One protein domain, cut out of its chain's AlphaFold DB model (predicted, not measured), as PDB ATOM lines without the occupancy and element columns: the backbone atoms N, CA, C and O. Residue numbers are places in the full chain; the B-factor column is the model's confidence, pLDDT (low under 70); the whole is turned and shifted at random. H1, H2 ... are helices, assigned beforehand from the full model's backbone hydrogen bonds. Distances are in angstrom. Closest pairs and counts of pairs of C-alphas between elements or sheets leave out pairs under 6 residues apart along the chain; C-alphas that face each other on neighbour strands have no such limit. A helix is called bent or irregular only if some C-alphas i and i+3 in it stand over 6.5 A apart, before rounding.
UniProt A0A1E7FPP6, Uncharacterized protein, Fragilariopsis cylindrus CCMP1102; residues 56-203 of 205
ATOM      1  N   HIS A  56     267.591 187.933 177.742       66.88
ATOM      2  CA  HIS A  56     268.410 186.825 178.246       66.88
ATOM      3  C   HIS A  56     267.870 186.298 179.583       66.88
ATOM      4  O   HIS A  56     267.693 185.096 179.766       66.88
ATOM      5  N   THR A  57     267.501 187.219 180.479       75.56
ATOM      6  CA  THR A  57     266.983 186.885 181.811       75.56
ATOM      7  C   THR A  57     265.624 186.169 181.752       75.56
ATOM      8  O   THR A  57     265.315 185.348 182.617       75.56
ATOM      9  N   GLU A  58     264.780 186.474 180.761       83.00
ATOM     10  CA  GLU A  58     263.491 185.789 180.588       83.00
ATOM     11  C   GLU A  58     263.654 184.372 180.029       83.00
ATOM     12  O   GLU A  58     263.051 183.447 180.582       83.00
ATOM     13  N   LYS A  59     264.517 184.171 179.019       83.62
ATOM     14  CA  LYS A  59     264.794 182.829 178.470       83.62
ATOM     15  C   LYS A  59     265.396 181.904 179.533       83.62
ATOM     16  O   LYS A  59     264.974 180.756 179.658       83.62
ATOM     17  N   GLU A  60     266.326 182.408 180.345       86.25
ATOM     18  CA  GLU A  60     266.924 181.645 181.452       86.25
ATOM     19  C   GLU A  60     265.891 181.238 182.510       86.25
ATOM     20  O   GLU A  60     265.890 180.098 182.973       86.25
ATOM     21  N   LYS A  61     264.975 182.143 182.878       89.50
ATOM     22  CA  LYS A  61     263.895 181.826 183.823       89.50
ATOM     23  C   LYS A  61     262.951 180.763 183.273       89.50
ATOM     24  O   LYS A  61     262.548 179.879 184.024       89.50
ATOM     25  N   GLU A  62     262.593 180.848 181.994       89.69
ATOM     26  CA  GLU A  62     261.729 179.859 181.350       89.69
ATOM     27  C   GLU A  62     262.398 178.478 181.298       89.69
ATOM     28  O   GLU A  62     261.775 177.486 181.677       89.69
ATOM     29  N   SER A  63     263.674 178.419 180.904       90.56
ATOM     30  CA  SER A  63     264.480 177.191 180.912       90.56
ATOM     31  C   SER A  63     264.569 176.590 182.321       90.56
ATOM     32  O   SER A  63     264.264 175.415 182.515       90.56
ATOM     33  N   MET A  64     264.847 177.403 183.345       92.19
ATOM     34  CA  MET A  64     264.900 176.928 184.730       92.19
ATOM     35  C   MET A  64     263.552 176.365 185.209       92.19
ATOM     36  O   MET A  64     263.523 175.320 185.855       92.19
ATOM     37  N   LEU A  65     262.427 177.013 184.877       92.94
ATOM     38  CA  LEU A  65     261.094 176.502 185.217       92.94
ATOM     39  C   LEU A  65     260.808 175.160 184.530       92.94
ATOM     40  O   LEU A  65     260.366 174.225 185.195       92.94
ATOM     41  N   LYS A  66     261.136 175.029 183.237       93.25
ATOM     42  CA  LYS A  66     261.016 173.755 182.505       93.25
ATOM     43  C   LYS A  66     261.849 172.656 183.155       93.25
ATOM     44  O   LYS A  66     261.353 171.549 183.360       93.25
ATOM     45  N   GLN A  67     263.089 172.961 183.531       94.50
ATOM     46  CA  GLN A  67     263.969 172.003 184.196       94.50
ATOM     47  C   GLN A  67     263.417 171.571 185.561       94.50
ATOM     48  O   GLN A  67     263.467 170.387 185.892       94.50
ATOM     49  N   MET A  68     262.841 172.493 186.339       95.62
ATOM     50  CA  MET A  68     262.197 172.159 187.615       95.62
ATOM     51  C   MET A  68     260.975 171.250 187.427       95.62
ATOM     52  O   MET A  68     260.825 170.284 188.176       95.62
ATOM     53  N   ASP A  69     260.147 171.512 186.415       95.69
ATOM     54  CA  ASP A  69     258.974 170.688 186.102       95.69
ATOM     55  C   ASP A  69     259.379 169.276 185.644       95.69
ATOM     56  O   ASP A  69     258.833 168.276 186.123       95.69
ATOM     57  N   ILE A  70     260.385 169.169 184.768       95.19
ATOM     58  CA  ILE A  70     260.932 167.879 184.324       95.19
ATOM     59  C   ILE A  70     261.540 167.124 185.510       95.19
ATOM     60  O   ILE A  70     261.254 165.940 185.693       95.19
ATOM     61  N   ALA A  71     262.332 167.793 186.353       95.69
ATOM     62  CA  ALA A  71     262.928 167.181 187.536       95.69
ATOM     63  C   ALA A  71     261.861 166.673 188.517       95.69
ATOM     64  O   ALA A  71     261.978 165.561 189.037       95.69
ATOM     65  N   ALA A  72     260.785 167.438 188.732       95.19
ATOM     66  CA  ALA A  72     259.653 167.008 189.549       95.19
ATOM     67  C   ALA A  72     258.978 165.755 188.967       95.19
ATOM     68  O   ALA A  72     258.734 164.799 189.704       95.19
ATOM     69  N   LYS A  73     258.767 165.710 187.645       95.19
ATOM     70  CA  LYS A  73     258.220 164.533 186.951       95.19
ATOM     71  C   LYS A  73     259.135 163.309 187.084       95.19
ATOM     72  O   LYS A  73     258.658 162.220 187.390       95.19
ATOM     73  N   LEU A  74     260.451 163.470 186.916       95.00
ATOM     74  CA  LEU A  74     261.430 162.388 187.110       95.00
ATOM     75  C   LEU A  74     261.373 161.825 188.540       95.00
ATOM     76  O   LEU A  74     261.391 160.608 188.737       95.00
ATOM     77  N   LYS A  75     261.253 162.704 189.543       94.62
ATOM     78  CA  LYS A  75     261.105 162.327 190.957       94.62
ATOM     79  C   LYS A  75     259.792 161.607 191.245       94.62
ATOM     80  O   LYS A  75     259.783 160.669 192.036       94.62
ATOM     81  N   GLU A  76     258.698 162.032 190.624       93.62
ATOM     82  CA  GLU A  76     257.394 161.384 190.768       93.62
ATOM     83  C   GLU A  76     257.428 159.949 190.225       93.62
ATOM     84  O   GLU A  76     257.035 159.013 190.922       93.62
ATOM     85  N   LEU A  77     257.982 159.767 189.021       91.75
ATOM     86  CA  LEU A  77     258.098 158.466 188.350       91.75
ATOM     87  C   LEU A  77     259.089 157.509 189.034       91.75
ATOM     88  O   LEU A  77     259.059 156.298 188.801       91.75
ATOM     89  N   SER A  78     259.969 158.043 189.882       88.50
ATOM     90  CA  SER A  78     260.996 157.288 190.591       88.50
ATOM     91  C   SER A  78     261.177 157.825 192.008       88.50
ATOM     92  O   SER A  78     262.182 158.459 192.342       88.50
ATOM     93  N   SER A  79     260.190 157.549 192.869       77.81
ATOM     94  CA  SER A  79     260.089 158.142 194.213       77.81
ATOM     95  C   SER A  79     261.360 157.981 195.063       77.81
ATOM     96  O   SER A  79     261.651 158.847 195.884       77.81
ATOM     97  N   ASN A  80     262.148 156.920 194.829       82.06
ATOM     98  CA  ASN A  80     263.428 156.663 195.504       82.06
ATOM     99  C   ASN A  80     264.618 156.392 194.559       82.06
ATOM    100  O   ASN A  80     265.714 156.138 195.051       82.06
ATOM    101  N   GLY A  81     264.439 156.395 193.233       83.12
ATOM    102  CA  GLY A  81     265.497 155.962 192.306       83.12
ATOM    103  C   GLY A  81     266.394 157.084 191.777       83.12
ATOM    104  O   GLY A  81     267.418 156.791 191.166       83.12
ATOM    105  N   ILE A  82     266.055 158.354 192.028       93.12
ATOM    106  CA  ILE A  82     266.869 159.504 191.611       93.12
ATOM    107  C   ILE A  82     266.930 160.588 192.696       93.12
ATOM    108  O   ILE A  82     265.934 160.882 193.374       93.12
ATOM    109  N   SER A  83     268.119 161.163 192.899       95.44
ATOM    110  CA  SER A  83     268.329 162.298 193.804       95.44
ATOM    111  C   SER A  83     267.765 163.590 193.194       95.44
ATOM    112  O   SER A  83     267.434 163.630 192.011       95.44
ATOM    113  N   ASN A  84     267.611 164.653 193.989       94.56
ATOM    114  CA  ASN A  84     267.131 165.932 193.449       94.56
ATOM    115  C   ASN A  84     268.158 166.553 192.488       94.56
ATOM    116  O   ASN A  84     267.778 167.058 191.436       94.56
ATOM    117  N   ASP A  85     269.445 166.456 192.825       95.69
ATOM    118  CA  ASP A  85     270.537 167.014 192.022       95.69
ATOM    119  C   ASP A  85     270.696 166.260 190.695       95.69
ATOM    120  O   ASP A  85     270.881 166.876 189.643       95.69
ATOM    121  N   ASP A  86     270.554 164.930 190.714       96.31
ATOM    122  CA  ASP A  86     270.572 164.127 189.489       96.31
ATOM    123  C   ASP A  86     269.331 164.395 188.636       96.31
ATOM    124  O   ASP A  86     269.454 164.527 187.423       96.31
ATOM    125  N   ALA A  87     268.148 164.542 189.244       96.44
ATOM    126  CA  ALA A  87     266.930 164.873 188.507       96.44
ATOM    127  C   ALA A  87     267.041 166.235 187.806       96.44
ATOM    128  O   ALA A  87     266.655 166.350 186.647       96.44
ATOM    129  N   LEU A  88     267.615 167.241 188.475       96.88
ATOM    130  CA  LEU A  88     267.908 168.542 187.869       96.88
ATOM    131  C   LEU A  88     268.960 168.437 186.760       96.88
ATOM    132  O   LEU A  88     268.807 169.058 185.714       96.88
ATOM    133  N   SER A  89     269.997 167.623 186.956       97.00
ATOM    134  CA  SER A  89     271.039 167.409 185.944       97.00
ATOM    135  C   SER A  89     270.477 166.747 184.681       97.00
ATOM    136  O   SER A  89     270.732 167.213 183.575       97.00
ATOM    137  N   VAL A  90     269.663 165.695 184.838       97.12
ATOM    138  CA  VAL A  90     268.958 165.040 183.723       97.12
ATOM    139  C   VAL A  90     268.000 166.024 183.053       97.12
ATOM    140  O   VAL A  90     267.968 166.097 181.830       97.12
ATOM    141  N   ALA A  91     267.251 166.810 183.830       96.94
ATOM    142  CA  ALA A  91     266.342 167.813 183.289       96.94
ATOM    143  C   ALA A  91     267.068 168.884 182.461       96.94
ATOM    144  O   ALA A  91     266.590 169.237 181.388       96.94
ATOM    145  N   GLY A  92     268.233 169.354 182.917       96.00
ATOM    146  CA  GLY A  92     269.070 170.293 182.167       96.00
ATOM    147  C   GLY A  92     269.574 169.715 180.844       96.00
ATOM    148  O   GLY A  92     269.534 170.399 179.824       96.00
ATOM    149  N   LEU A  93     269.978 168.438 180.831       95.56
ATOM    150  CA  LEU A  93     270.337 167.752 179.587       95.56
ATOM    151  C   LEU A  93     269.137 167.630 178.645       95.56
ATOM    152  O   LEU A  93     269.258 167.943 177.468       95.56
ATOM    153  N   LEU A  94     267.974 167.213 179.152       96.06
ATOM    154  CA  LEU A  94     266.754 167.094 178.350       96.06
ATOM    155  C   LEU A  94     266.345 168.432 177.729       96.06
ATOM    156  O   LEU A  94     266.024 168.468 176.549       96.06
ATOM    157  N   ASP A  95     266.401 169.520 178.497       95.06
ATOM    158  CA  ASP A  95     266.095 170.869 178.015       95.06
ATOM    159  C   ASP A  95     267.049 171.281 176.881       95.06
ATOM    160  O   ASP A  95     266.591 171.674 175.808       95.06
ATOM    161  N   ALA A  96     268.359 171.070 177.052       93.31
ATOM    162  CA  ALA A  96     269.353 171.347 176.013       93.31
ATOM    163  C   ALA A  96     269.116 170.530 174.725       93.31
ATOM    164  O   ALA A  96     269.241 171.056 173.620       93.31
ATOM    165  N   LEU A  97     268.714 169.265 174.863       95.00
ATOM    166  CA  LEU A  97     268.413 168.369 173.743       95.00
ATOM    167  C   LEU A  97     267.178 168.797 172.933       95.00
ATOM    168  O   LEU A  97     267.041 168.397 171.778       95.00
ATOM    169  N   THR A  98     266.280 169.616 173.493       92.31
ATOM    170  CA  THR A  98     265.126 170.137 172.736       92.31
ATOM    171  C   THR A  98     265.502 171.202 171.706       92.31
ATOM    172  O   THR A  98     264.762 171.395 170.738       92.31
ATOM    173  N   GLU A  99     266.637 171.881 171.896       92.19
ATOM    174  CA  GLU A  99     267.140 172.914 170.982       92.19
ATOM    175  C   GLU A  99     268.175 172.363 169.979       92.19
ATOM    176  O   GLU A  99     268.522 173.052 169.020       92.19
ATOM    177  N   ASP A 100     268.651 171.129 170.164       94.00
ATOM    178  CA  ASP A 100     269.707 170.527 169.349       94.00
ATOM    179  C   ASP A 100     269.176 169.897 168.047       94.00
ATOM    180  O   ASP A 100     268.365 168.968 168.054       94.00
ATOM    181  N   GLU A 101     269.649 170.390 166.898       93.88
ATOM    182  CA  GLU A 101     269.149 169.981 165.578       93.88
ATOM    183  C   GLU A 101     269.396 168.496 165.272       93.88
ATOM    184  O   GLU A 101     268.516 167.836 164.706       93.88
ATOM    185  N   GLU A 102     270.554 167.959 165.672       90.62
ATOM    186  CA  GLU A 102     270.898 166.543 165.491       90.62
ATOM    187  C   GLU A 102     269.965 165.653 166.319       90.62
ATOM    188  O   GLU A 102     269.386 164.692 165.798       90.62
ATOM    189  N   THR A 103     269.713 166.038 167.575       93.38
ATOM    190  CA  THR A 103     268.735 165.372 168.439       93.38
ATOM    191  C   THR A 103     267.351 165.389 167.808       93.38
ATOM    192  O   THR A 103     266.680 164.359 167.756       93.38
ATOM    193  N   LEU A 104     266.900 166.534 167.288       92.88
ATOM    194  CA  LEU A 104     265.577 166.651 166.671       92.88
ATOM    195  C   LEU A 104     265.427 165.742 165.444       92.88
ATOM    196  O   LEU A 104     264.352 165.171 165.226       92.88
ATOM    197  N   GLU A 105     266.475 165.589 164.635       92.06
ATOM    198  CA  GLU A 105     266.480 164.637 163.523       92.06
ATOM    199  C   GLU A 105     266.442 163.188 164.021       92.06
ATOM    200  O   GLU A 105     265.614 162.396 163.553       92.06
ATOM    201  N   LEU A 106     267.262 162.857 165.020       89.56
ATOM    202  CA  LEU A 106     267.281 161.542 165.645       89.56
ATOM    203  C   LEU A 106     265.907 161.171 166.227       89.56
ATOM    204  O   LEU A 106     265.379 160.104 165.917       89.56
ATOM    205  N   VAL A 107     265.272 162.069 166.983       90.06
ATOM    206  CA  VAL A 107     263.926 161.884 167.553       90.06
ATOM    207  C   VAL A 107     262.888 161.661 166.452       90.06
ATOM    208  O   VAL A 107     262.049 160.761 166.558       90.06
ATOM    209  N   ARG A 108     262.939 162.431 165.353       89.31
ATOM    210  CA  ARG A 108     262.048 162.216 164.197       89.31
ATOM    211  C   ARG A 108     262.250 160.831 163.591       89.31
ATOM    212  O   ARG A 108     261.260 160.194 163.239       89.31
ATOM    213  N   ASN A 109     263.490 160.365 163.471       86.00
ATOM    214  CA  ASN A 109     263.797 159.042 162.931       86.00
ATOM    215  C   ASN A 109     263.320 157.925 163.874       86.00
ATOM    216  O   ASN A 109     262.677 156.981 163.417       86.00
ATOM    217  N   LEU A 110     263.529 158.076 165.186       83.75
ATOM    218  CA  LEU A 110     263.076 157.130 166.212       83.75
ATOM    219  C   LEU A 110     261.547 157.004 166.279       83.75
ATOM    220  O   LEU A 110     261.037 155.900 166.477       83.75
ATOM    221  N   ARG A 111     260.823 158.116 166.088       80.94
ATOM    222  CA  ARG A 111     259.349 158.152 166.045       80.94
ATOM    223  C   ARG A 111     258.777 157.667 164.715       80.94
ATOM    224  O   ARG A 111     257.731 157.043 164.692       80.94
ATOM    225  N   LYS A 112     259.448 157.919 163.587       75.94
ATOM    226  CA  LYS A 112     259.029 157.371 162.281       75.94
ATOM    227  C   LYS A 112     259.241 155.861 162.191       75.94
ATOM    228  O   LYS A 112     258.488 155.182 161.504       75.94
ATOM    229  N   ALA A 113     260.235 155.328 162.901       62.47
ATOM    230  CA  ALA A 113     260.463 153.889 162.987       62.47
ATOM    231  C   ALA A 113     259.312 153.121 163.683       62.47
ATOM    232  O   ALA A 113     259.246 151.899 163.541       62.47
ATOM    233  N   ASP A 114     258.378 153.813 164.360       56.72
ATOM    234  CA  ASP A 114     257.118 153.232 164.863       56.72
ATOM    235  C   ASP A 114     256.204 152.706 163.733       56.72
ATOM    236  O   ASP A 114     255.348 151.859 163.978       56.72
ATOM    237  N   GLU A 115     256.407 153.123 162.475       57.09
ATOM    238  CA  GLU A 115     255.612 152.682 161.313       57.09
ATOM    239  C   GLU A 115     256.089 151.344 160.690       57.09
ATOM    240  O   GLU A 115     255.764 151.033 159.542       57.09
ATOM    241  N   GLY A 116     256.827 150.514 161.444       51.16
ATOM    242  CA  GLY A 116     257.110 149.114 161.078       51.16
ATOM    243  C   GLY A 116     258.556 148.778 160.691       51.16
ATOM    244  O   GLY A 116     258.797 147.707 160.136       51.16
ATOM    245  N   THR A 117     259.521 149.651 160.990       55.78
ATOM    246  CA  THR A 117     260.961 149.447 160.707       55.78
ATOM    247  C   THR A 117     261.852 149.524 161.946       55.78
ATOM    248  O   THR A 117     263.070 149.660 161.823       55.78
ATOM    249  N   ARG A 118     261.281 149.430 163.153       64.00
ATOM    250  CA  ARG A 118     262.078 149.403 164.383       64.00
ATOM    251  C   ARG A 118     262.891 148.117 164.496       64.00
ATOM    252  O   ARG A 118     262.409 147.033 164.167       64.00
ATOM    253  N   ASP A 119     264.106 148.252 165.022       66.06
ATOM    254  CA  ASP A 119     264.854 147.120 165.558       66.06
ATOM    255  C   ASP A 119     263.968 146.402 166.600       66.06
ATOM    256  O   ASP A 119     263.534 147.041 167.569       66.06
ATOM    257  N   PRO A 120     263.656 145.103 166.416       68.62
ATOM    258  CA  PRO A 120     262.824 144.341 167.342       68.62
ATOM    259  C   PRO A 120     263.319 144.384 168.791       68.62
ATOM    260  O   PRO A 120     262.505 144.304 169.710       68.62
ATOM    261  N   GLN A 121     264.633 144.519 169.007       69.38
ATOM    262  CA  GLN A 121     265.206 144.602 170.352       69.38
ATOM    263  C   GLN A 121     264.870 145.927 171.030       69.38
ATOM    264  O   GLN A 121     264.472 145.936 172.195       69.38
ATOM    265  N   LEU A 122     264.971 147.033 170.288       69.19
ATOM    266  CA  LEU A 122     264.605 148.344 170.801       69.19
ATOM    267  C   LEU A 122     263.109 148.395 171.121       69.19
ATOM    268  O   LEU A 122     262.738 148.832 172.203       69.19
ATOM    269  N   GLN A 123     262.251 147.883 170.233       72.25
ATOM    270  CA  GLN A 123     260.809 147.844 170.490       72.25
ATOM    271  C   GLN A 123     260.469 147.026 171.742       72.25
ATOM    272  O   GLN A 123     259.717 147.494 172.589       72.25
ATOM    273  N   ALA A 124     261.061 145.838 171.898       75.62
ATOM    274  CA  ALA A 124     260.829 145.000 173.071       75.62
ATOM    275  C   ALA A 124     261.267 145.685 174.375       75.62
ATOM    276  O   ALA A 124     260.576 145.586 175.390       75.62
ATOM    277  N   PHE A 125     262.394 146.402 174.350       72.44
ATOM    278  CA  PHE A 125     262.826 147.206 175.490       72.44
ATOM    279  C   PHE A 125     261.806 148.307 175.803       72.44
ATOM    280  O   PHE A 125     261.338 148.380 176.935       72.44
ATOM    281  N   LEU A 126     261.394 149.091 174.803       73.00
ATOM    282  CA  LEU A 126     260.421 150.176 174.965       73.00
ATOM    283  C   LEU A 126     259.064 149.688 175.494       73.00
ATOM    284  O   LEU A 126     258.489 150.323 176.371       73.00
ATOM    285  N   ASP A 127     258.582 148.542 175.011       75.75
ATOM    286  CA  ASP A 127     257.306 147.951 175.434       75.75
ATOM    287  C   ASP A 127     257.350 147.392 176.866       75.75
ATOM    288  O   ASP A 127     256.314 147.267 177.523       75.75
ATOM    289  N   SER A 128     258.539 147.018 177.347       80.69
ATOM    290  CA  SER A 128     258.737 146.412 178.670       80.69
ATOM    291  C   SER A 128     259.208 147.392 179.743       80.69
ATOM    292  O   SER A 128     259.054 147.103 180.931       80.69
ATOM    293  N   ALA A 129     259.771 148.535 179.348       83.44
ATOM    294  CA  ALA A 129     260.362 149.496 180.264       83.44
ATOM    295  C   ALA A 129     259.283 150.171 181.116       83.44
ATOM    296  O   ALA A 129     258.384 150.850 180.612       83.44
ATOM    297  N   THR A 130     259.378 150.021 182.437       90.44
ATOM    298  CA  THR A 130     258.518 150.787 183.338       90.44
ATOM    299  C   THR A 130     258.998 152.240 183.407       90.44
ATOM    300  O   THR A 130     260.184 152.512 183.197       90.44
ATOM    301  N   PRO A 131     258.132 153.205 183.768       90.38
ATOM    302  CA  PRO A 131     258.574 154.586 183.950       90.38
ATOM    303  C   PRO A 131     259.729 154.726 184.950       90.38
ATOM    304  O   PRO A 131     260.595 155.580 184.782       90.38
ATOM    305  N   THR A 132     259.782 153.862 185.966       92.62
ATOM    306  CA  THR A 132     260.891 153.824 186.923       92.62
ATOM    307  C   THR A 132     262.191 153.341 186.275       92.62
ATOM    308  O   THR A 132     263.231 153.952 186.520       92.62
ATOM    309  N   ASP A 133     262.146 152.312 185.420       92.38
ATOM    310  CA  ASP A 133     263.329 151.812 184.702       92.38
ATOM    311  C   ASP A 133     263.910 152.876 183.771       92.38
ATOM    312  O   ASP A 133     265.125 153.043 183.701       92.38
ATOM    313  N   ILE A 134     263.042 153.655 183.119       92.38
ATOM    314  CA  ILE A 134     263.447 154.775 182.263       92.38
ATOM    315  C   ILE A 134     264.218 155.817 183.075       92.38
ATOM    316  O   ILE A 134     265.309 156.224 182.684       92.38
ATOM    317  N   VAL A 135     263.697 156.229 184.234       95.06
ATOM    318  CA  VAL A 135     264.385 157.215 185.084       95.06
ATOM    319  C   VAL A 135     265.713 156.674 185.617       95.06
ATOM    320  O   VAL A 135     266.707 157.402 185.636       95.06
ATOM    321  N   ILE A 136     265.756 155.404 186.032       94.44
ATOM    322  CA  ILE A 136     266.993 154.766 186.504       94.44
ATOM    323  C   ILE A 136     268.025 154.696 185.373       94.44
ATOM    324  O   ILE A 136     269.182 155.040 185.603       94.44
ATOM    325  N   GLY A 137     267.618 154.319 184.161       94.25
ATOM    326  CA  GLY A 137     268.513 154.272 183.008       94.25
ATOM    327  C   GLY A 137     269.031 155.656 182.607       94.25
ATOM    328  O   GLY A 137     270.222 155.806 182.358       94.25
ATOM    329  N   LEU A 138     268.190 156.700 182.640       95.81
ATOM    330  CA  LEU A 138     268.633 158.078 182.375       95.81
ATOM    331  C   LEU A 138     269.682 158.532 183.395       95.81
ATOM    332  O   LEU A 138     270.673 159.165 183.030       95.81
ATOM    333  N   LYS A 139     269.496 158.172 184.669       95.94
ATOM    334  CA  LYS A 139     270.489 158.424 185.716       95.94
ATOM    335  C   LYS A 139     271.791 157.657 185.456       95.94
ATOM    336  O   LYS A 139     272.862 158.236 185.594       95.94
ATOM    337  N   GLN A 140     271.715 156.374 185.102       96.31
ATOM    338  CA  GLN A 140     272.902 155.564 184.808       96.31
ATOM    339  C   GLN A 140     273.707 156.156 183.650       96.31
ATOM    340  O   GLN A 140     274.908 156.345 183.788       96.31
ATOM    341  N   LEU A 141     273.037 156.555 182.567       96.38
ATOM    342  CA  LEU A 141     273.686 157.191 181.422       96.38
ATOM    343  C   LEU A 141     274.303 158.553 181.782       96.38
ATOM    344  O   LEU A 141     275.381 158.882 181.297       96.38
ATOM    345  N   LEU A 142     273.679 159.332 182.674       95.50
ATOM    346  CA  LEU A 142     274.286 160.554 183.219       95.50
ATOM    347  C   LEU A 142     275.570 160.251 184.011       95.50
ATOM    348  O   LEU A 142     276.572 160.954 183.861       95.50
ATOM    349  N   ASP A 143     275.550 159.224 184.858       95.69
ATOM    350  CA  ASP A 143     276.724 158.808 185.630       95.69
ATOM    351  C   ASP A 143     277.841 158.276 184.714       95.69
ATOM    352  O   ASP A 143     279.023 158.547 184.951       95.69
ATOM    353  N   GLU A 144     277.481 157.577 183.636       95.12
ATOM    354  CA  GLU A 144     278.411 157.137 182.595       95.12
ATOM    355  C   GLU A 144     279.036 158.328 181.865       95.12
ATOM    356  O   GLU A 144     280.261 158.389 181.784       95.12
ATOM    357  N   LEU A 145     278.247 159.320 181.428       92.56
ATOM    358  CA  LEU A 145     278.762 160.551 180.806       92.56
ATOM    359  C   LEU A 145     279.791 161.251 181.704       92.56
ATOM    360  O   LEU A 145     280.885 161.584 181.249       92.56
ATOM    361  N   ARG A 146     279.487 161.405 182.998       93.06
ATOM    362  CA  ARG A 146     280.423 161.974 183.987       93.06
ATOM    363  C   ARG A 146     281.689 161.124 184.134       93.06
ATOM    364  O   ARG A 146     282.783 161.653 184.323       93.06
ATOM    365  N   SER A 147     281.555 159.803 184.057       92.62
ATOM    366  CA  SER A 147     282.682 158.873 184.168       92.62
ATOM    367  C   SER A 147     283.578 158.899 182.929       92.62
ATOM    368  O   SER A 147     284.796 158.774 183.070       92.62
ATOM    369  N   LEU A 148     283.015 159.120 181.734       91.38
ATOM    370  CA  LEU A 148     283.787 159.274 180.498       91.38
ATOM    371  C   LEU A 148     284.751 160.455 180.568       91.38
ATOM    372  O   LEU A 148     285.896 160.312 180.151       91.38
ATOM    373  N   GLU A 149     284.324 161.590 181.129       89.06
ATOM    374  CA  GLU A 149     285.189 162.769 181.292       89.06
ATOM    375  C   GLU A 149     286.445 162.447 182.112       89.06
ATOM    376  O   GLU A 149     287.532 162.968 181.855       89.06
ATOM    377  N   VAL A 150     286.309 161.556 183.098       92.62
ATOM    378  CA  VAL A 150     287.428 161.099 183.924       92.62
ATOM    379  C   VAL A 150     288.262 160.054 183.188       92.62
ATOM    380  O   VAL A 150     289.492 160.143 183.204       92.62
ATOM    381  N   LEU A 151     287.614 159.076 182.551       91.12
ATOM    382  CA  LEU A 151     288.271 157.975 181.848       91.12
ATOM    383  C   LEU A 151     289.120 158.488 180.678       91.12
ATOM    384  O   LEU A 151     290.308 158.190 180.596       91.12
ATOM    385  N   PHE A 152     288.533 159.325 179.825       94.69
ATOM    386  CA  PHE A 152     289.173 159.880 178.632       94.69
ATOM    387  C   PHE A 152     289.971 161.158 178.905       94.69
ATOM    388  O   PHE A 152     290.422 161.823 177.977       94.69
ATOM    389  N   ARG A 153     290.243 161.479 180.177       94.38
ATOM    390  CA  ARG A 153     291.265 162.475 180.525       94.38
ATOM    391  C   ARG A 153     292.660 162.051 180.046       94.38
ATOM    392  O   ARG A 153     293.496 162.908 179.765       94.38
ATOM    393  N   ASP A 154     292.900 160.743 179.980       95.81
ATOM    394  CA  ASP A 154     294.062 160.125 179.336       95.81
ATOM    395  C   ASP A 154     293.559 159.080 178.321       95.81
ATOM    396  O   ASP A 154     293.389 157.907 178.671       95.81
ATOM    397  N   PRO A 155     293.265 159.502 177.075       94.38
ATOM    398  CA  PRO A 155     292.666 158.637 176.062       94.38
ATOM    399  C   PRO A 155     293.493 157.388 175.763       94.38
ATOM    400  O   PRO A 155     292.936 156.306 175.591       94.38
ATOM    401  N   GLN A 156     294.824 157.504 175.753       95.69
ATOM    402  CA  GLN A 156     295.701 156.367 175.483       95.69
ATOM    403  C   GLN A 156     295.585 155.311 176.584       95.69
ATOM    404  O   GLN A 156     295.421 154.125 176.300       95.69
ATOM    405  N   ARG A 157     295.608 155.745 177.849       95.81
ATOM    406  CA  ARG A 157     295.426 154.841 178.985       95.81
ATOM    407  C   ARG A 157     294.041 154.189 178.986       95.81
ATOM    408  O   ARG A 157     293.933 153.026 179.372       95.81
ATOM    409  N   ALA A 158     293.000 154.915 178.576       95.19
ATOM    410  CA  ALA A 158     291.653 154.364 178.442       95.19
ATOM    411  C   ALA A 158     291.602 153.251 177.384       95.19
ATOM    412  O   ALA A 158     291.079 152.175 177.666       95.19
ATOM    413  N   VAL A 159     292.209 153.473 176.212       96.12
ATOM    414  CA  VAL A 159     292.333 152.453 175.157       96.12
ATOM    415  C   VAL A 159     293.043 151.210 175.689       96.12
ATOM    416  O   VAL A 159     292.514 150.109 175.555       96.12
ATOM    417  N   ASP A 160     294.201 151.370 176.332       96.06
ATOM    418  CA  ASP A 160     294.981 150.237 176.839       96.06
ATOM    419  C   ASP A 160     294.194 149.419 177.880       96.06
ATOM    420  O   ASP A 160     294.141 148.191 177.787       96.06
ATOM    421  N   ALA A 161     293.521 150.093 178.821       95.00
ATOM    422  CA  ALA A 161     292.698 149.441 179.841       95.00
ATOM    423  C   ALA A 161     291.486 148.706 179.239       95.00
ATOM    424  O   ALA A 161     291.182 147.584 179.638       95.00
ATOM    425  N   MET A 162     290.812 149.306 178.254       95.19
ATOM    426  CA  MET A 162     289.659 148.689 177.588       95.19
ATOM    427  C   MET A 162     290.058 147.511 176.687       95.19
ATOM    428  O   MET A 162     289.270 146.581 176.513       95.19
ATOM    429  N   ILE A 163     291.272 147.515 176.126       95.31
ATOM    430  CA  ILE A 163     291.834 146.353 175.420       95.31
ATOM    431  C   ILE A 163     292.120 145.223 176.410       95.31
ATOM    432  O   ILE A 163     291.790 144.073 176.122       95.31
ATOM    433  N   GLU A 164     292.730 145.537 177.557       96.38
ATOM    434  CA  GLU A 164     293.046 144.551 178.597       96.38
ATOM    435  C   GLU A 164     291.782 143.868 179.138       96.38
ATOM    436  O   GLU A 164     291.769 142.649 179.302       96.38
ATOM    437  N   ASP A 165     290.705 144.632 179.330       94.38
ATOM    438  CA  ASP A 165     289.406 144.122 179.786       94.38
ATOM    439  C   ASP A 165     288.578 143.458 178.662       94.38
ATOM    440  O   ASP A 165     287.502 142.910 178.896       94.38
ATOM    441  N   GLY A 166     289.073 143.468 177.417       95.19
ATOM    442  CA  GLY A 166     288.402 142.839 176.276       95.19
ATOM    443  C   GLY A 166     287.122 143.552 175.824       95.19
ATOM    444  O   GLY A 166     286.270 142.933 175.188       95.19
ATOM    445  N   MET A 167     286.980 144.845 176.131       93.19
ATOM    446  CA  MET A 167     285.811 145.657 175.768       93.19
ATOM    447  C   MET A 167     285.828 146.122 174.305       93.19
ATOM    448  O   MET A 167     284.811 146.583 173.788       93.19
ATOM    449  N   ILE A 168     286.980 146.033 173.635       94.25
ATOM    450  CA  ILE A 168     287.168 146.482 172.252       94.25
ATOM    451  C   ILE A 168     287.181 145.278 171.311       94.25
ATOM    452  O   ILE A 168     287.923 144.319 171.522       94.25
ATOM    453  N   ASP A 169     286.409 145.359 170.224       94.19
ATOM    454  CA  ASP A 169     286.474 144.381 169.137       94.19
ATOM    455  C   ASP A 169     287.921 144.274 168.608       94.19
ATOM    456  O   ASP A 169     288.491 145.296 168.204       94.19
ATOM    457  N   PRO A 170     288.522 143.067 168.550       94.88
ATOM    458  CA  PRO A 170     289.899 142.879 168.092       94.88
ATOM    459  C   PRO A 170     290.213 143.524 166.732       94.88
ATOM    460  O   PRO A 170     291.343 143.947 166.501       94.88
ATOM    461  N   SER A 171     289.224 143.635 165.839       96.56
ATOM    462  CA  SER A 171     289.369 144.265 164.521       96.56
ATOM    463  C   SER A 171     289.520 145.790 164.567       96.56
ATOM    464  O   SER A 171     290.039 146.374 163.616       96.56
ATOM    465  N   ARG A 172     289.099 146.441 165.659       95.38
ATOM    466  CA  ARG A 172     289.163 147.903 165.847       95.38
ATOM    467  C   ARG A 172     290.304 148.338 166.772       95.38
ATOM    468  O   ARG A 172     290.528 149.533 166.926       95.38
ATOM    469  N   VAL A 173     291.056 147.397 167.347       96.06
ATOM    470  CA  VAL A 173     292.155 147.691 168.286       96.06
ATOM    471  C   VAL A 173     293.211 148.609 167.672       96.06
ATOM    472  O   VAL A 173     293.574 149.605 168.289       96.06
ATOM    473  N   GLU A 174     293.685 148.313 166.459       96.81
ATOM    474  CA  GLU A 174     294.716 149.138 165.809       96.81
ATOM    475  C   GLU A 174     294.208 150.556 165.514       96.81
ATOM    476  O   GLU A 174     294.914 151.523 165.782       96.81
ATOM    477  N   LEU A 175     292.946 150.697 165.084       96.25
ATOM    478  CA  LEU A 175     292.314 152.004 164.862       96.25
ATOM    479  C   LEU A 175     292.364 152.876 166.125       96.25
ATOM    480  O   LEU A 175     292.733 154.045 166.050       96.25
ATOM    481  N   TYR A 176     291.999 152.314 167.277       97.00
ATOM    482  CA  TYR A 176     291.950 153.072 168.528       97.00
ATOM    483  C   TYR A 176     293.323 153.292 169.162       97.00
ATOM    484  O   TYR A 176     293.505 154.272 169.873       97.00
ATOM    485  N   LYS A 177     294.316 152.442 168.881       95.94
ATOM    486  CA  LYS A 177     295.707 152.721 169.264       95.94
ATOM    487  C   LYS A 177     296.310 153.863 168.452       95.94
ATOM    488  O   LYS A 177     297.057 154.664 169.000       95.94
ATOM    489  N   GLU A 178     296.007 153.923 167.156       97.12
ATOM    490  CA  GLU A 178     296.474 154.995 166.272       97.12
ATOM    491  C   GLU A 178     295.734 156.316 166.521       97.12
ATOM    492  O   GLU A 178     296.322 157.388 166.378       97.12
ATOM    493  N   ASN A 179     294.457 156.242 166.909       96.69
ATOM    494  CA  ASN A 179     293.628 157.398 167.232       96.69
ATOM    495  C   ASN A 179     292.757 157.151 168.487       96.69
ATOM    496  O   ASN A 179     291.575 156.817 168.360       96.69
ATOM    497  N   PRO A 180     293.312 157.344 169.698       94.88
ATOM    498  CA  PRO A 180     292.596 157.126 170.958       94.88
ATOM    499  C   PRO A 180     291.361 158.009 171.143       94.88
ATOM    500  O   PRO A 180     290.369 157.577 171.729       94.88
ATOM    501  N   ASP A 181     291.387 159.224 170.597       95.62
ATOM    502  CA  ASP A 181     290.257 160.155 170.674       95.62
ATOM    503  C   ASP A 181     289.033 159.628 169.909       95.62
ATOM    504  O   ASP A 181     287.895 159.932 170.268       95.62
ATOM    505  N   GLN A 182     289.242 158.783 168.890       95.62
ATOM    506  CA  GLN A 182     288.144 158.131 168.175       95.62
ATOM    507  C   GLN A 182     287.353 157.189 169.086       95.62
ATOM    508  O   GLN A 182     286.137 157.094 168.946       95.62
ATOM    509  N   LEU A 183     288.014 156.504 170.026       95.06
ATOM    510  CA  LEU A 183     287.318 155.642 170.982       95.06
ATOM    511  C   LEU A 183     286.413 156.475 171.893       95.06
ATOM    512  O   LEU A 183     285.265 156.100 172.116       95.06
ATOM    513  N   ALA A 184     286.908 157.619 172.372       92.69
ATOM    514  CA  ALA A 184     286.128 158.534 173.203       92.69
ATOM    515  C   ALA A 184     284.870 159.016 172.470       92.69
ATOM    516  O   ALA A 184     283.774 158.958 173.022       92.69
ATOM    517  N   GLN A 185     285.026 159.432 171.208       93.75
ATOM    518  CA  GLN A 185     283.915 159.878 170.367       93.75
ATOM    519  C   GLN A 185     282.897 158.762 170.132       93.75
ATOM    520  O   GLN A 185     281.710 158.974 170.357       93.75
ATOM    521  N   ASP A 186     283.346 157.565 169.743       94.31
ATOM    522  CA  ASP A 186     282.456 156.430 169.481       94.31
ATOM    523  C   ASP A 186     281.644 156.050 170.737       94.31
ATOM    524  O   ASP A 186     280.434 155.821 170.653       94.31
ATOM    525  N   VAL A 187     282.289 156.014 171.910       93.88
ATOM    526  CA  VAL A 187     281.627 155.694 173.186       93.88
ATOM    527  C   VAL A 187     280.661 156.809 173.595       93.88
ATOM    528  O   VAL A 187     279.527 156.525 173.986       93.88
ATOM    529  N   GLN A 188     281.066 158.076 173.458       93.25
ATOM    530  CA  GLN A 188     280.212 159.225 173.759       93.25
ATOM    531  C   GLN A 188     278.971 159.255 172.860       93.25
ATOM    532  O   GLN A 188     277.865 159.446 173.366       93.25
ATOM    533  N   SER A 189     279.124 159.019 171.553       92.69
ATOM    534  CA  SER A 189     278.002 158.930 170.612       92.69
ATOM    535  C   SER A 189     277.058 157.776 170.950       92.69
ATOM    536  O   SER A 189     275.842 157.940 170.857       92.69
ATOM    537  N   GLY A 190     277.592 156.630 171.385       92.44
ATOM    538  CA  GLY A 190     276.787 155.501 171.854       92.44
ATOM    539  C   GLY A 190     275.926 155.865 173.066       92.44
ATOM    540  O   GLY A 190     274.709 155.682 173.033       92.44
ATOM    541  N   ILE A 191     276.536 156.450 174.101       93.94
ATOM    542  CA  ILE A 191     275.823 156.874 175.318       93.94
ATOM    543  C   ILE A 191     274.801 157.970 175.006       93.94
ATOM    544  O   ILE A 191     273.670 157.908 175.486       93.94
ATOM    545  N   TYR A 192     275.160 158.940 174.162       93.44
ATOM    546  CA  TYR A 192     274.248 159.985 173.702       93.44
ATOM    547  C   TYR A 192     273.017 159.393 172.997       93.44
ATOM    548  O   TYR A 192     271.884 159.720 173.356       93.44
ATOM    549  N   PHE A 193     273.216 158.464 172.056       92.94
ATOM    550  CA  PHE A 193     272.113 157.792 171.370       92.94
ATOM    551  C   PHE A 193     271.216 157.028 172.352       92.94
ATOM    552  O   PHE A 193     269.988 157.135 172.277       92.94
ATOM    553  N   SER A 194     271.805 156.291 173.299       92.50
ATOM    554  CA  SER A 194     271.061 155.587 174.348       92.50
ATOM    555  C   SER A 194     270.254 156.550 175.221       92.50
ATOM    556  O   SER A 194     269.091 156.269 175.515       92.50
ATOM    557  N   PHE A 195     270.825 157.703 175.579       95.31
ATOM    558  CA  PHE A 195     270.156 158.715 176.395       95.31
ATOM    559  C   PHE A 195     268.949 159.306 175.670       95.31
ATOM    560  O   PHE A 195     267.847 159.298 176.216       95.31
ATOM    561  N   VAL A 196     269.125 159.746 174.419       93.38
ATOM    562  CA  VAL A 196     268.028 160.283 173.597       93.38
ATOM    563  C   VAL A 196     266.941 159.230 173.399       93.38
ATOM    564  O   VAL A 196     265.761 159.518 173.578       93.38
ATOM    565  N   THR A 197     267.323 157.992 173.090       90.62
ATOM    566  CA  THR A 197     266.370 156.894 172.884       90.62
ATOM    567  C   THR A 197     265.523 156.641 174.129       90.62
ATOM    568  O   THR A 197     264.300 156.519 174.033       90.62
ATOM    569  N   LEU A 198     266.147 156.620 175.308       92.44
ATOM    570  CA  LEU A 198     265.452 156.415 176.575       92.44
ATOM    571  C   LEU A 198     264.590 157.625 176.969       92.44
ATOM    572  O   LEU A 198     263.490 157.468 177.497       92.44
ATOM    573  N   ALA A 199     265.048 158.838 176.667       93.69
ATOM    574  CA  ALA A 199     264.283 160.060 176.880       93.69
ATOM    575  C   ALA A 199     263.020 160.115 176.004       93.69
ATOM    576  O   ALA A 199     261.945 160.465 176.496       93.69
ATOM    577  N   VAL A 200     263.123 159.703 174.735       90.50
ATOM    578  CA  VAL A 200     261.970 159.547 173.832       90.50
ATOM    579  C   VAL A 200     261.019 158.471 174.354       90.50
ATOM    580  O   VAL A 200     259.813 158.704 174.410       90.50
ATOM    581  N   ALA A 201     261.549 157.328 174.809       86.94
ATOM    582  CA  ALA A 201     260.762 156.257 175.427       86.94
ATOM    583  C   ALA A 201     259.919 156.753 176.608       86.94
ATOM    584  O   ALA A 201     258.743 156.418 176.738       86.94
ATOM    585  N   GLY A 202     260.526 157.581 177.461       88.00
ATOM    586  CA  GLY A 202     259.881 158.175 178.630       88.00
ATOM    587  C   GLY A 202     258.911 159.310 178.318       88.00
ATOM    588  O   GLY A 202     258.284 159.842 179.238       88.00
ATOM    589  N   GLY A 203     258.801 159.715 177.050       88.50
ATOM    590  CA  GLY A 203     258.014 160.875 176.643       88.50
ATOM    591  C   GLY A 203     258.557 162.186 177.217       88.50
ATOM    592  O   GLY A 203     257.771 163.055 177.605       88.50
TER     593      GLY A 203
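AT A GLANCE: This is residues 56 to 203 of the 205 residues of an uncharacterized protein of Fragilariopsis cylindrus CCMP1102 (UniProt A0A1E7FPP6). Two long helices, H5 and H8, lie side by side in opposite directions as a two-helix beam; H1, H2 and H3 pack on the end where H5 begins and H8 ends, with H4 near the last residue of H8, and the small helical hairpin of H6 and H7 sits at the other end. The free start of H1, residues 56 to 62, sticks out. The printed part has 148 residues with eight named helices, H1 to H8 in order, and no named strand; the class is all helix. The whole is only just compact, close to loose, with a radius of gyration of the C-alphas of 17.5 A and spans of 47 by 41 by 32 A.

HOW THE PARTS SIT: H1, residues 56 to 77, touches H2, residues 84 to 99, at a steep tilt of 57 degrees, opposite ways; their closest C-alphas, of Ala 71 and Ala 87, are 4.7 A apart. H2 and H3, residues 101 to 115, only just touch, only at the corner by their link, with 3 pairs of C-alphas within 8 A, the closest those of Leu 97 and Thr 103 at 6.1 A. H4, residues 120 to 128, touches no helix. H5, residues 131 to 151, touches H1 with residues 131 to 135 alone, closest at the C-alphas of Leu 77 and Thr 132, 5.6 A. H5 also touches H2, about perpendicular at 86 degrees, closest at the C-alphas of Asp 86 and Lys 139, 6.8 A. H6, residues 155 to 164, and H7, residues 170 to 178, form a helical hairpin at a shallow tilt of 23 degrees, with the closest C-alphas those of Val 159 and Tyr 176, 6.7 A. H8, residues 180 to 201, touches H5 at a shallow tilt of 16 degrees, opposite ways, closest at the C-alphas of Leu 138 and Phe 195, 6.2 A. H8 touches H6 with residues 180 to 184 alone, closest at the C-alphas of Pro 155 and Pro 180, 5.3 A, and touches H3 with residues 196 to 200 alone, closest at the C-alphas of Val 107 and Val 200, 7.0 A. H4 is close to H8 but not clearly touching, with the C-alphas of Leu 126 and Ala 201 6.1 A apart. The helix packing is mostly crossed, with 2 of 7 touching pairs at a shallow tilt. Every O i to N i+4 pair is within hydrogen-bond range in H1, H4 and H6, against 11 of 12 in H2, 9 of 11 in H3, 16 of 17 in H5, 3 of 5 in H7 and 17 of 18 in H8.

IN THESE COORDINATES: H1 begins at C-alpha 56 (268.410, 186.825, 178.246) and is 31.8 A long; H2 is 23.5 A and H3 22.4 A. H5 begins at C-alpha 131 (258.574, 154.586, 183.950) and is 30.0 A long. H7 is irregular, with C-alphas 171 and 174 7.3 A apart. H8, 32.2 A long, ends at C-alpha 201 (260.762, 156.257, 175.427).

THE WHOLE: The two C-alphas farthest apart, of Glu 58 and Pro 170, are 51.9 A apart. The printed part has no cut and no long link. The mean pLDDT of the printed part is 89.8, and residue 56 and residues 113 to 122 are under 70.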